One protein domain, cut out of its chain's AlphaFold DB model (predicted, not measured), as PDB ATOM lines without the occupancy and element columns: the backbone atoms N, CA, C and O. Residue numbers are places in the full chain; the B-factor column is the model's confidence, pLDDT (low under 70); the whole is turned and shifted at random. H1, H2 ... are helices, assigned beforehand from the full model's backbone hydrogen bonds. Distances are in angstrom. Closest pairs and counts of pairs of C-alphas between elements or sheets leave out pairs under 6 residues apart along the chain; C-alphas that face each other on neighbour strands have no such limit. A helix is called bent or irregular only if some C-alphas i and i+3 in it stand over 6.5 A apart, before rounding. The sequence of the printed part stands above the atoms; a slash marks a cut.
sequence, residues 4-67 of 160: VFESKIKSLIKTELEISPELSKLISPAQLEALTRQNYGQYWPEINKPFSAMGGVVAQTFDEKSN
ATOM      1  N   VAL A   4     -12.746   7.173  21.475       80.88
ATOM      2  CA  VAL A   4     -12.475   8.611  21.387       80.88
ATOM      3  C   VAL A   4     -11.913   8.970  20.014       80.88
ATOM      4  O   VAL A   4     -12.361   9.946  19.413       80.88
ATOM      5  N   PHE A   5     -10.971   8.188  19.490       86.25
ATOM      6  CA  PHE A   5     -10.446   8.382  18.143       86.25
ATOM      7  C   PHE A   5     -11.539   8.193  17.086       86.25
ATOM      8  O   PHE A   5     -11.710   9.051  16.219       86.25
ATOM      9  N   GLU A   6     -12.335   7.125  17.188       88.19
ATOM     10  CA  GLU A   6     -13.402   6.837  16.220       88.19
ATOM     11  C   GLU A   6     -14.470   7.930  16.160       88.19
ATOM     12  O   GLU A   6     -14.917   8.314  15.078       88.19
ATOM     13  N   SER A   7     -14.846   8.485  17.313       86.69
ATOM     14  CA  SER A   7     -15.829   9.571  17.374       86.69
ATOM     15  C   SER A   7     -15.309  10.902  16.817       86.69
ATOM     16  O   SER A   7     -16.113  11.752  16.428       86.69
ATOM     17  N   LYS A   8     -13.983  11.099  16.742       90.19
ATOM     18  CA  LYS A   8     -13.363  12.384  16.374       90.19
ATOM     19  C   LYS A   8     -12.652  12.404  15.027       90.19
ATOM     20  O   LYS A   8     -12.482  13.482  14.467       90.19
ATOM     21  N   ILE A   9     -12.243  11.263  14.475       90.75
ATOM     22  CA  ILE A   9     -11.386  11.221  13.279       90.75
ATOM     23  C   ILE A   9     -11.955  12.028  12.101       90.75
ATOM     24  O   ILE A   9     -11.236  12.795  11.466       90.75
ATOM     25  N   LYS A  10     -13.265  11.935  11.851       90.12
ATOM     26  CA  LYS A  10     -13.912  12.653  10.744       90.12
ATOM     27  C   LYS A  10     -13.903  14.168  10.935       90.12
ATOM     28  O   LYS A  10     -13.710  14.894   9.963       90.12
ATOM     29  N   SER A  11     -14.110  14.653  12.163       91.44
ATOM     30  CA  SER A  11     -14.065  16.092  12.438       91.44
ATOM     31  C   SER A  11     -12.634  16.619  12.383       91.44
ATOM     32  O   SER A  11     -12.417  17.663  11.784       91.44
ATOM     33  N   LEU A  12     -11.658  15.867  12.903       89.19
ATOM     34  CA  LEU A  12     -10.238  16.223  12.832       89.19
ATOM     35  C   LEU A  12      -9.748  16.356  11.386       89.19
ATOM     36  O   LEU A  12      -9.125  17.354  11.047       89.19
ATOM     37  N   ILE A  13     -10.083  15.394  10.521       89.62
ATOM     38  CA  ILE A  13      -9.716  15.433   9.096       89.62
ATOM     39  C   ILE A  13     -10.318  16.649   8.404       89.62
ATOM     40  O   ILE A  13      -9.641  17.317   7.627       89.62
ATOM     41  N   LYS A  14     -11.592  16.942   8.686       88.56
ATOM     42  CA  LYS A  14     -12.260  18.114   8.127       88.56
ATOM     43  C   LYS A  14     -11.536  19.399   8.540       88.56
ATOM     44  O   LYS A  14     -11.191  20.192   7.672       88.56
ATOM     45  N   THR A  15     -11.268  19.563   9.833       90.06
ATOM     46  CA  THR A  15     -10.553  20.726  10.368       90.06
ATOM     47  C   THR A  15      -9.159  20.866   9.755       90.06
ATOM     48  O   THR A  15      -8.774  21.960   9.359       90.06
ATOM     49  N   GLU A  16      -8.411  19.773   9.611       87.25
ATOM     50  CA  GLU A  16      -7.052  19.808   9.058       87.25
ATOM     51  C   GLU A  16      -7.031  20.248   7.585       87.25
ATOM     52  O   GLU A  16      -6.196  21.056   7.179       87.25
ATOM     53  N   LEU A  17      -7.987  19.772   6.783       86.69
ATOM     54  CA  LEU A  17      -8.118  20.173   5.380       86.69
ATOM     55  C   LEU A  17      -8.583  21.630   5.221       86.69
ATOM     56  O   LEU A  17      -8.233  22.271   4.231       86.69
ATOM     57  N   GLU A  18      -9.349  22.156   6.180       88.19
ATOM     58  CA  GLU A  18      -9.732  23.573   6.234       88.19
ATOM     59  C   GLU A  18      -8.544  24.470   6.615       88.19
ATOM     60  O   GLU A  18      -8.374  25.546   6.041       88.19
ATOM     61  N   ILE A  19      -7.697  24.017   7.546       88.81
ATOM     62  CA  ILE A  19      -6.495  24.742   7.990       88.81
ATOM     63  C   ILE A  19      -5.388  24.698   6.926       88.81
ATOM     64  O   ILE A  19      -4.644  25.669   6.778       88.81
ATOM     65  N   SER A  20      -5.283  23.604   6.164       88.00
ATOM     66  CA  SER A  20      -4.244  23.403   5.149       88.00
ATOM     67  C   SER A  20      -4.833  23.117   3.758       88.00
ATOM     68  O   SER A  20      -4.914  21.962   3.321       88.00
ATOM     69  N   PRO A  21      -5.192  24.169   2.995       83.25
ATOM     70  CA  PRO A  21      -5.749  24.027   1.650       83.25
ATOM     71  C   PRO A  21      -4.811  23.319   0.665       83.25
ATOM     72  O   PRO A  21      -5.277  22.676  -0.273       83.25
ATOM     73  N   GLU A  22      -3.493  23.398   0.861       88.69
ATOM     74  CA  GLU A  22      -2.525  22.691   0.012       88.69
ATOM     75  C   GLU A  22      -2.605  21.172   0.186       88.69
ATOM     76  O   GLU A  22      -2.472  20.429  -0.785       88.69
ATOM     77  N   LEU A  23      -2.922  20.699   1.395       84.00
ATOM     78  CA  LEU A  23      -3.134  19.279   1.658       84.00
ATOM     79  C   LEU A  23      -4.348  18.751   0.881       84.00
ATOM     80  O   LEU A  23      -4.296  17.661   0.314       84.00
ATOM     81  N   SER A  24      -5.410  19.559   0.782       82.31
ATOM     82  CA  SER A  24      -6.648  19.194   0.076       82.31
ATOM     83  C   SER A  24      -6.452  18.944  -1.424       82.31
ATOM     84  O   SER A  24      -7.229  18.214  -2.038       82.31
ATOM     85  N   LYS A  25      -5.388  19.509  -2.013       90.38
ATOM     86  CA  LYS A  25      -5.002  19.275  -3.414       90.38
ATOM     87  C   LYS A  25      -4.217  17.975  -3.602       90.38
ATOM     88  O   LYS A  25      -4.157  17.466  -4.718       90.38
ATOM     89  N   LEU A  26      -3.592  17.460  -2.543       90.69
ATOM     90  CA  LEU A  26      -2.673  16.320  -2.589       90.69
ATOM     91  C   LEU A  26      -3.327  15.008  -2.150       90.69
ATOM     92  O   LEU A  26      -2.911  13.941  -2.597       90.69
ATOM     93  N   ILE A  27      -4.333  15.070  -1.275       91.56
ATOM     94  CA  ILE A  27      -4.979  13.883  -0.719       91.56
ATOM     95  C   ILE A  27      -6.484  14.101  -0.556       91.56
ATOM     96  O   ILE A  27      -6.933  15.133  -0.059       91.56
ATOM     97  N   SER A  28      -7.283  13.112  -0.964       90.88
ATOM     98  CA  SER A  28      -8.725  13.152  -0.703       90.88
ATOM     99  C   SER A  28      -9.024  12.881   0.781       90.88
ATOM    100  O   SER A  28      -8.266  12.160   1.437       90.88
ATOM    101  N   PRO A  29     -10.164  13.359   1.318       89.62
ATOM    102  CA  PRO A  29     -10.550  13.094   2.704       89.62
ATOM    103  C   PRO A  29     -10.562  11.599   3.062       89.62
ATOM    104  O   PRO A  29     -10.104  11.219   4.133       89.62
ATOM    105  N   ALA A  30     -11.025  10.740   2.146       91.12
ATOM    106  CA  ALA A  30     -11.078   9.293   2.355       91.12
ATOM    107  C   ALA A  30      -9.680   8.652   2.419       91.12
ATOM    108  O   ALA A  30      -9.441   7.758   3.230       91.12
ATOM    109  N   GLN A  31      -8.742   9.119   1.588       91.25
ATOM    110  CA  GLN A  31      -7.350   8.659   1.624       91.25
ATOM    111  C   GLN A  31      -6.642   9.130   2.896       91.25
ATOM    112  O   GLN A  31      -5.915   8.350   3.509       91.25
ATOM    113  N   LEU A  32      -6.883  10.373   3.318       89.75
ATOM    114  CA  LEU A  32      -6.337  10.902   4.563       89.75
ATOM    115  C   LEU A  32      -6.897  10.146   5.774       89.75
ATOM    116  O   LEU A  32      -6.140   9.818   6.686       89.75
ATOM    117  N   GLU A  33      -8.184   9.783   5.757       92.88
ATOM    118  CA  GLU A  33      -8.790   8.934   6.787       92.88
ATOM    119  C   GLU A  33      -8.124   7.562   6.855       92.88
ATOM    120  O   GLU A  33      -7.688   7.143   7.928       92.88
ATOM    121  N   ALA A  34      -7.996   6.880   5.715       92.44
ATOM    122  CA  ALA A  34      -7.369   5.565   5.645       92.44
ATOM    123  C   ALA A  34      -5.919   5.595   6.156       92.44
ATOM    124  O   ALA A  34      -5.540   4.758   6.978       92.44
ATOM    125  N   LEU A  35      -5.134   6.593   5.736       91.00
ATOM    126  CA  LEU A  35      -3.750   6.766   6.175       91.00
ATOM    127  C   LEU A  35      -3.660   7.079   7.673       91.00
ATOM    128  O   LEU A  35      -2.825   6.512   8.375       91.00
ATOM    129  N   THR A  36      -4.543   7.938   8.188       90.12
ATOM    130  CA  THR A  36      -4.589   8.279   9.618       90.12
ATOM    131  C   THR A  36      -4.916   7.043  10.455       90.12
ATOM    132  O   THR A  36      -4.245   6.790  11.451       90.12
ATOM    133  N   ARG A  37      -5.886   6.221  10.030       92.81
ATOM    134  CA  ARG A  37      -6.241   4.954  10.697       92.81
ATOM    135  C   ARG A  37      -5.092   3.951  10.688       92.81
ATOM    136  O   ARG A  37      -4.832   3.317  11.709       92.81
ATOM    137  N   GLN A  38      -4.409   3.823   9.552       92.06
ATOM    138  CA  GLN A  38      -3.246   2.951   9.406       92.06
ATOM    139  C   GLN A  38      -2.114   3.383  10.342       92.06
ATOM    140  O   GLN A  38      -1.633   2.577  11.136       92.06
ATOM    141  N   ASN A  39      -1.739   4.662  10.296       89.44
ATOM    142  CA  ASN A  39      -0.682   5.216  11.137       89.44
ATOM    143  C   ASN A  39      -1.041   5.135  12.624       89.44
ATOM    144  O   ASN A  39      -0.181   4.816  13.440       89.44
ATOM    145  N   TYR A  40      -2.308   5.361  12.983       88.44
ATOM    146  CA  TYR A  40      -2.774   5.183  14.355       88.44
ATOM    147  C   TYR A  40      -2.599   3.732  14.806       88.44
ATOM    148  O   TYR A  40      -1.972   3.478  15.825       88.44
ATOM    149  N   GLY A  41      -3.076   2.757  14.027       87.75
ATOM    150  CA  GLY A  41      -2.910   1.341  14.365       87.75
ATOM    151  C   GLY A  41      -1.445   0.914  14.499       87.75
ATOM    152  O   GLY A  41      -1.124   0.118  15.379       87.75
ATOM    153  N   GLN A  42      -0.569   1.462  13.655       91.06
ATOM    154  CA  GLN A  42       0.845   1.102  13.612       91.06
ATOM    155  C   GLN A  42       1.667   1.752  14.734       91.06
ATOM    156  O   GLN A  42       2.433   1.060  15.394       91.06
ATOM    157  N   TYR A  43       1.523   3.061  14.950       88.62
ATOM    158  CA  TYR A  43       2.432   3.828  15.811       88.62
ATOM    159  C   TYR A  43       1.815   4.232  17.155       88.62
ATOM    160  O   TYR A  43       2.549   4.458  18.119       88.62
ATOM    161  N   TRP A  44       0.482   4.310  17.270       87.69
ATOM    162  CA  TRP A  44      -0.165   4.735  18.519       87.69
ATOM    163  C   TRP A  44       0.213   3.885  19.737       87.69
ATOM    164  O   TRP A  44       0.451   4.480  20.784       87.69
ATOM    165  N   PRO A  45       0.335   2.541  19.666       86.69
ATOM    166  CA  PRO A  45       0.727   1.750  20.835       86.69
ATOM    167  C   PRO A  45       2.086   2.160  21.425       86.69
ATOM    168  O   PRO A  45       2.250   2.173  22.647       86.69
ATOM    169  N   GLU A  46       3.040   2.536  20.571       87.50
ATOM    170  CA  GLU A  46       4.374   2.982  20.985       87.50
ATOM    171  C   GLU A  46       4.355   4.412  21.532       87.50
ATOM    172  O   GLU A  46       5.034   4.702  22.517       87.50
ATOM    173  N   ILE A  47       3.539   5.292  20.943       85.62
ATOM    174  CA  ILE A  47       3.399   6.700  21.350       85.62
ATOM    175  C   ILE A  47       2.577   6.834  22.640       85.62
ATOM    176  O   ILE A  47       2.879   7.669  23.494       85.62
ATOM    177  N   ASN A  48       1.554   5.999  22.822       84.44
ATOM    178  CA  ASN A  48       0.609   6.117  23.929       84.44
ATOM    179  C   ASN A  48       1.273   5.887  25.293       84.44
ATOM    180  O   ASN A  48       0.887   6.504  26.283       84.44
ATOM    181  N   LYS A  49       2.293   5.024  25.366       82.88
ATOM    182  CA  LYS A  49       3.007   4.737  26.617       82.88
ATOM    183  C   LYS A  49       3.741   5.968  27.184       82.88
ATOM    184  O   LYS A  49       3.443   6.337  28.322       82.88
ATOM    185  N   PRO A  50       4.666   6.628  26.455       85.50
ATOM    186  CA  PRO A  50       5.290   7.859  26.930       85.50
ATOM    187  C   PRO A  50       4.277   9.003  27.067       85.50
ATOM    188  O   PRO A  50       4.387   9.780  28.011       85.50
ATOM    189  N   PHE A  51       3.261   9.077  26.199       83.44
ATOM    190  CA  PHE A  51       2.204  10.088  26.301       83.44
ATOM    191  C   PHE A  51       1.396   9.967  27.606       83.44
ATOM    192  O   PHE A  51       1.215  10.951  28.321       83.44
ATOM    193  N   SER A  52       0.984   8.752  27.976       81.25
ATOM    194  CA  SER A  52       0.279   8.481  29.235       81.25
ATOM    195  C   SER A  52       1.156   8.784  30.454       81.25
ATOM    196  O   SER A  52       0.688   9.386  31.418       81.25
ATOM    197  N   ALA A  53       2.440   8.412  30.404       82.31
ATOM    198  CA  ALA A  53       3.389   8.711  31.477       82.31
ATOM    199  C   ALA A  53       3.586  10.225  31.660       82.31
ATOM    200  O   ALA A  53       3.572  10.716  32.787       82.31
ATOM    201  N   MET A  54       3.699  10.974  30.559       84.88
ATOM    202  CA  MET A  54       3.769  12.436  30.581       84.88
ATOM    203  C   MET A  54       2.513  13.047  31.207       84.88
ATOM    204  O   MET A  54       2.631  13.947  32.031       84.88
ATOM    205  N   GLY A  55       1.327  12.525  30.878       82.94
ATOM    206  CA  GLY A  55       0.072  12.953  31.501       82.94
ATOM    207  C   GLY A  55       0.090  12.822  33.027       82.94
ATOM    208  O   GLY A  55      -0.308  13.754  33.723       82.94
ATOM    209  N   GLY A  56       0.621  11.712  33.551       82.06
ATOM    210  CA  GLY A  56       0.784  11.509  34.994       82.06
ATOM    211  C   GLY A  56       1.742  12.514  35.642       82.06
ATOM    212  O   GLY A  56       1.410  13.099  36.669       82.06
ATOM    213  N   VAL A  57       2.894  12.772  35.014       85.69
ATOM    214  CA  VAL A  57       3.877  13.758  35.506       85.69
ATOM    215  C   VAL A  57       3.300  15.175  35.506       85.69
ATOM    216  O   VAL A  57       3.505  15.922  36.460       85.69
ATOM    217  N   VAL A  58       2.554  15.551  34.463       84.38
ATOM    218  CA  VAL A  58       1.894  16.862  34.379       84.38
ATOM    219  C   VAL A  58       0.849  17.014  35.481       84.38
ATOM    220  O   VAL A  58       0.824  18.053  36.135       84.38
ATOM    221  N   ALA A  59       0.025  15.987  35.723       83.12
ATOM    222  CA  ALA A  59      -0.967  16.010  36.797       83.12
ATOM    223  C   ALA A  59      -0.306  16.155  38.177       83.12
ATOM    224  O   ALA A  59      -0.680  17.034  38.944       83.12
ATOM    225  N   GLN A  60       0.742  15.373  38.449       86.25
ATOM    226  CA  GLN A  60       1.497  15.470  39.700       86.25
ATOM    227  C   GLN A  60       2.120  16.861  39.886       86.25
ATOM    228  O   GLN A  60       2.009  17.455  40.954       86.25
ATOM    229  N   THR A  61       2.745  17.404  38.838       88.19
ATOM    230  CA  THR A  61       3.354  18.742  38.890       88.19
ATOM    231  C   THR A  61       2.296  19.818  39.142       88.19
ATOM    232  O   THR A  61       2.542  20.769  39.883       88.19
ATOM    233  N   PHE A  62       1.113  19.678  38.535       86.56
ATOM    234  CA  PHE A  62      -0.016  20.570  38.777       86.56
ATOM    235  C   PHE A  62      -0.488  20.499  40.232       86.56
ATOM    236  O   PHE A  62      -0.669  21.550  40.844       86.56
ATOM    237  N   ASP A  63      -0.639  19.300  40.797       85.94
ATOM    238  CA  ASP A  63      -1.044  19.112  42.194       85.94
ATOM    239  C   ASP A  63      -0.020  19.725  43.160       85.94
ATOM    240  O   ASP A  63      -0.381  20.478  44.065       85.94
ATOM    241  N   GLU A  64       1.270  19.456  42.944       91.75
ATOM    242  CA  GLU A  64       2.365  20.007  43.749       91.75
ATOM    243  C   GLU A  64       2.369  21.537  43.711       91.75
ATOM    244  O   GLU A  64       2.356  22.185  44.757       91.75
ATOM    245  N   LYS A  65       2.317  22.133  42.513       90.44
ATOM    246  CA  LYS A  65       2.327  23.594  42.374       90.44
ATOM    247  C   LYS A  65       1.061  24.234  42.919       90.44
ATOM    248  O   LYS A  65       1.152  25.276  43.556       90.44
ATOM    249  N   SER A  66      -0.099  23.612  42.722       88.25
ATOM    250  CA  SER A  66      -1.364  24.110  43.266       88.25
ATOM    251  C   SER A  66      -1.342  24.135  44.794       88.25
ATOM    252  O   SER A  66      -1.749  25.131  45.380       88.25
ATOM    253  N   ASN A  67      -0.800  23.100  45.441       88.81
ATOM    254  CA  ASN A  67      -0.679  23.054  46.902       88.81
ATOM    255  C   ASN A  67       0.304  24.091  47.472       88.81
ATOM    256  O   ASN A  67       0.174  24.481  48.629       88.81
TER     257      ASN A  67
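This is residues 4 to 67 of the 160 residues of an uncharacterized protein of Pseudoalteromonas sp. BSi20311 (UniProt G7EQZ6). One long helix, H3, is bent into two arms at about a right angle; its first arm, H3a, belongs to a small helical head with H1 and the short H2, while residues 41 to 67, mostly its second arm H3b, stick out free. H1 packs on the beginning of H3a, and H2 makes the turn at the end of the head. The printed part has 64 residues with three named helices, in the order H1, H2, H3, and no named strand; the class is all helix. It is only just extended, close to loose, with a radius of gyration of the C-alphas of 16.4 A, and spans 50 by 25 by 20 A, the free arm making the length.

Begin with the longest helix, H3, residues 29 to 67, which by its hydrogen bonds was assigned as one helix but is bent: C-alphas 42 and 45 are 7.3 A apart. Find C-alpha 29 at (-10.550, 13.094, 2.704); from there the arm H3a runs through residues 29 to 42, 19.8 A long. The arm H3b, residues 45 to 67, is 33.7 A long and ends at C-alpha 67 at (-0.679, 23.054, 46.902). Go back to C-alpha 4 at (-12.475, 8.611, 21.387), where H1, residues 4 to 19, begins; it is 21.8 A long and irregular, with C-alphas 7 and 10 lying 7.6 A apart, and it has a kink of 39 degrees near residue 11. H2 is residues 21 to 26.

Look first at the bend, where the lines of H3a and H3b are about perpendicular, at 81 degrees. H1 touches H3a, which takes part with residues 29 to 33 alone; the closest C-alphas are those of Ile 13 and Pro 29, 6.9 A apart. These two run opposite ways at a steep tilt of 49 degrees. H2 is close to H1 but not clearly touching, with the closest C-alphas, those of Leu 17 and Ser 24, 5.6 A apart; their lines are about perpendicular, at 75 degrees. H2 and H3a meet only through their link. H3b is apart from H1 and from H2. In H3a every O i to N i+4 pair is within hydrogen-bond range; the counts are 10 of 12 in H1, 17 of 19 in H3b and 0 of 2 in H2, where 3 of 3 O i to N i+3 pairs are within range.

The two C-alphas farthest apart are those of Lys 25 and Asn 67, at 50.6 A. Without the stretch that stands free, the body has 37 residues and spans 27 by 17 by 12 A. The links from H1 to H2 and from H2 to H3 are both tight. The printed part has no cut; its mean pLDDT is 87.8, and no printed residue is under 70.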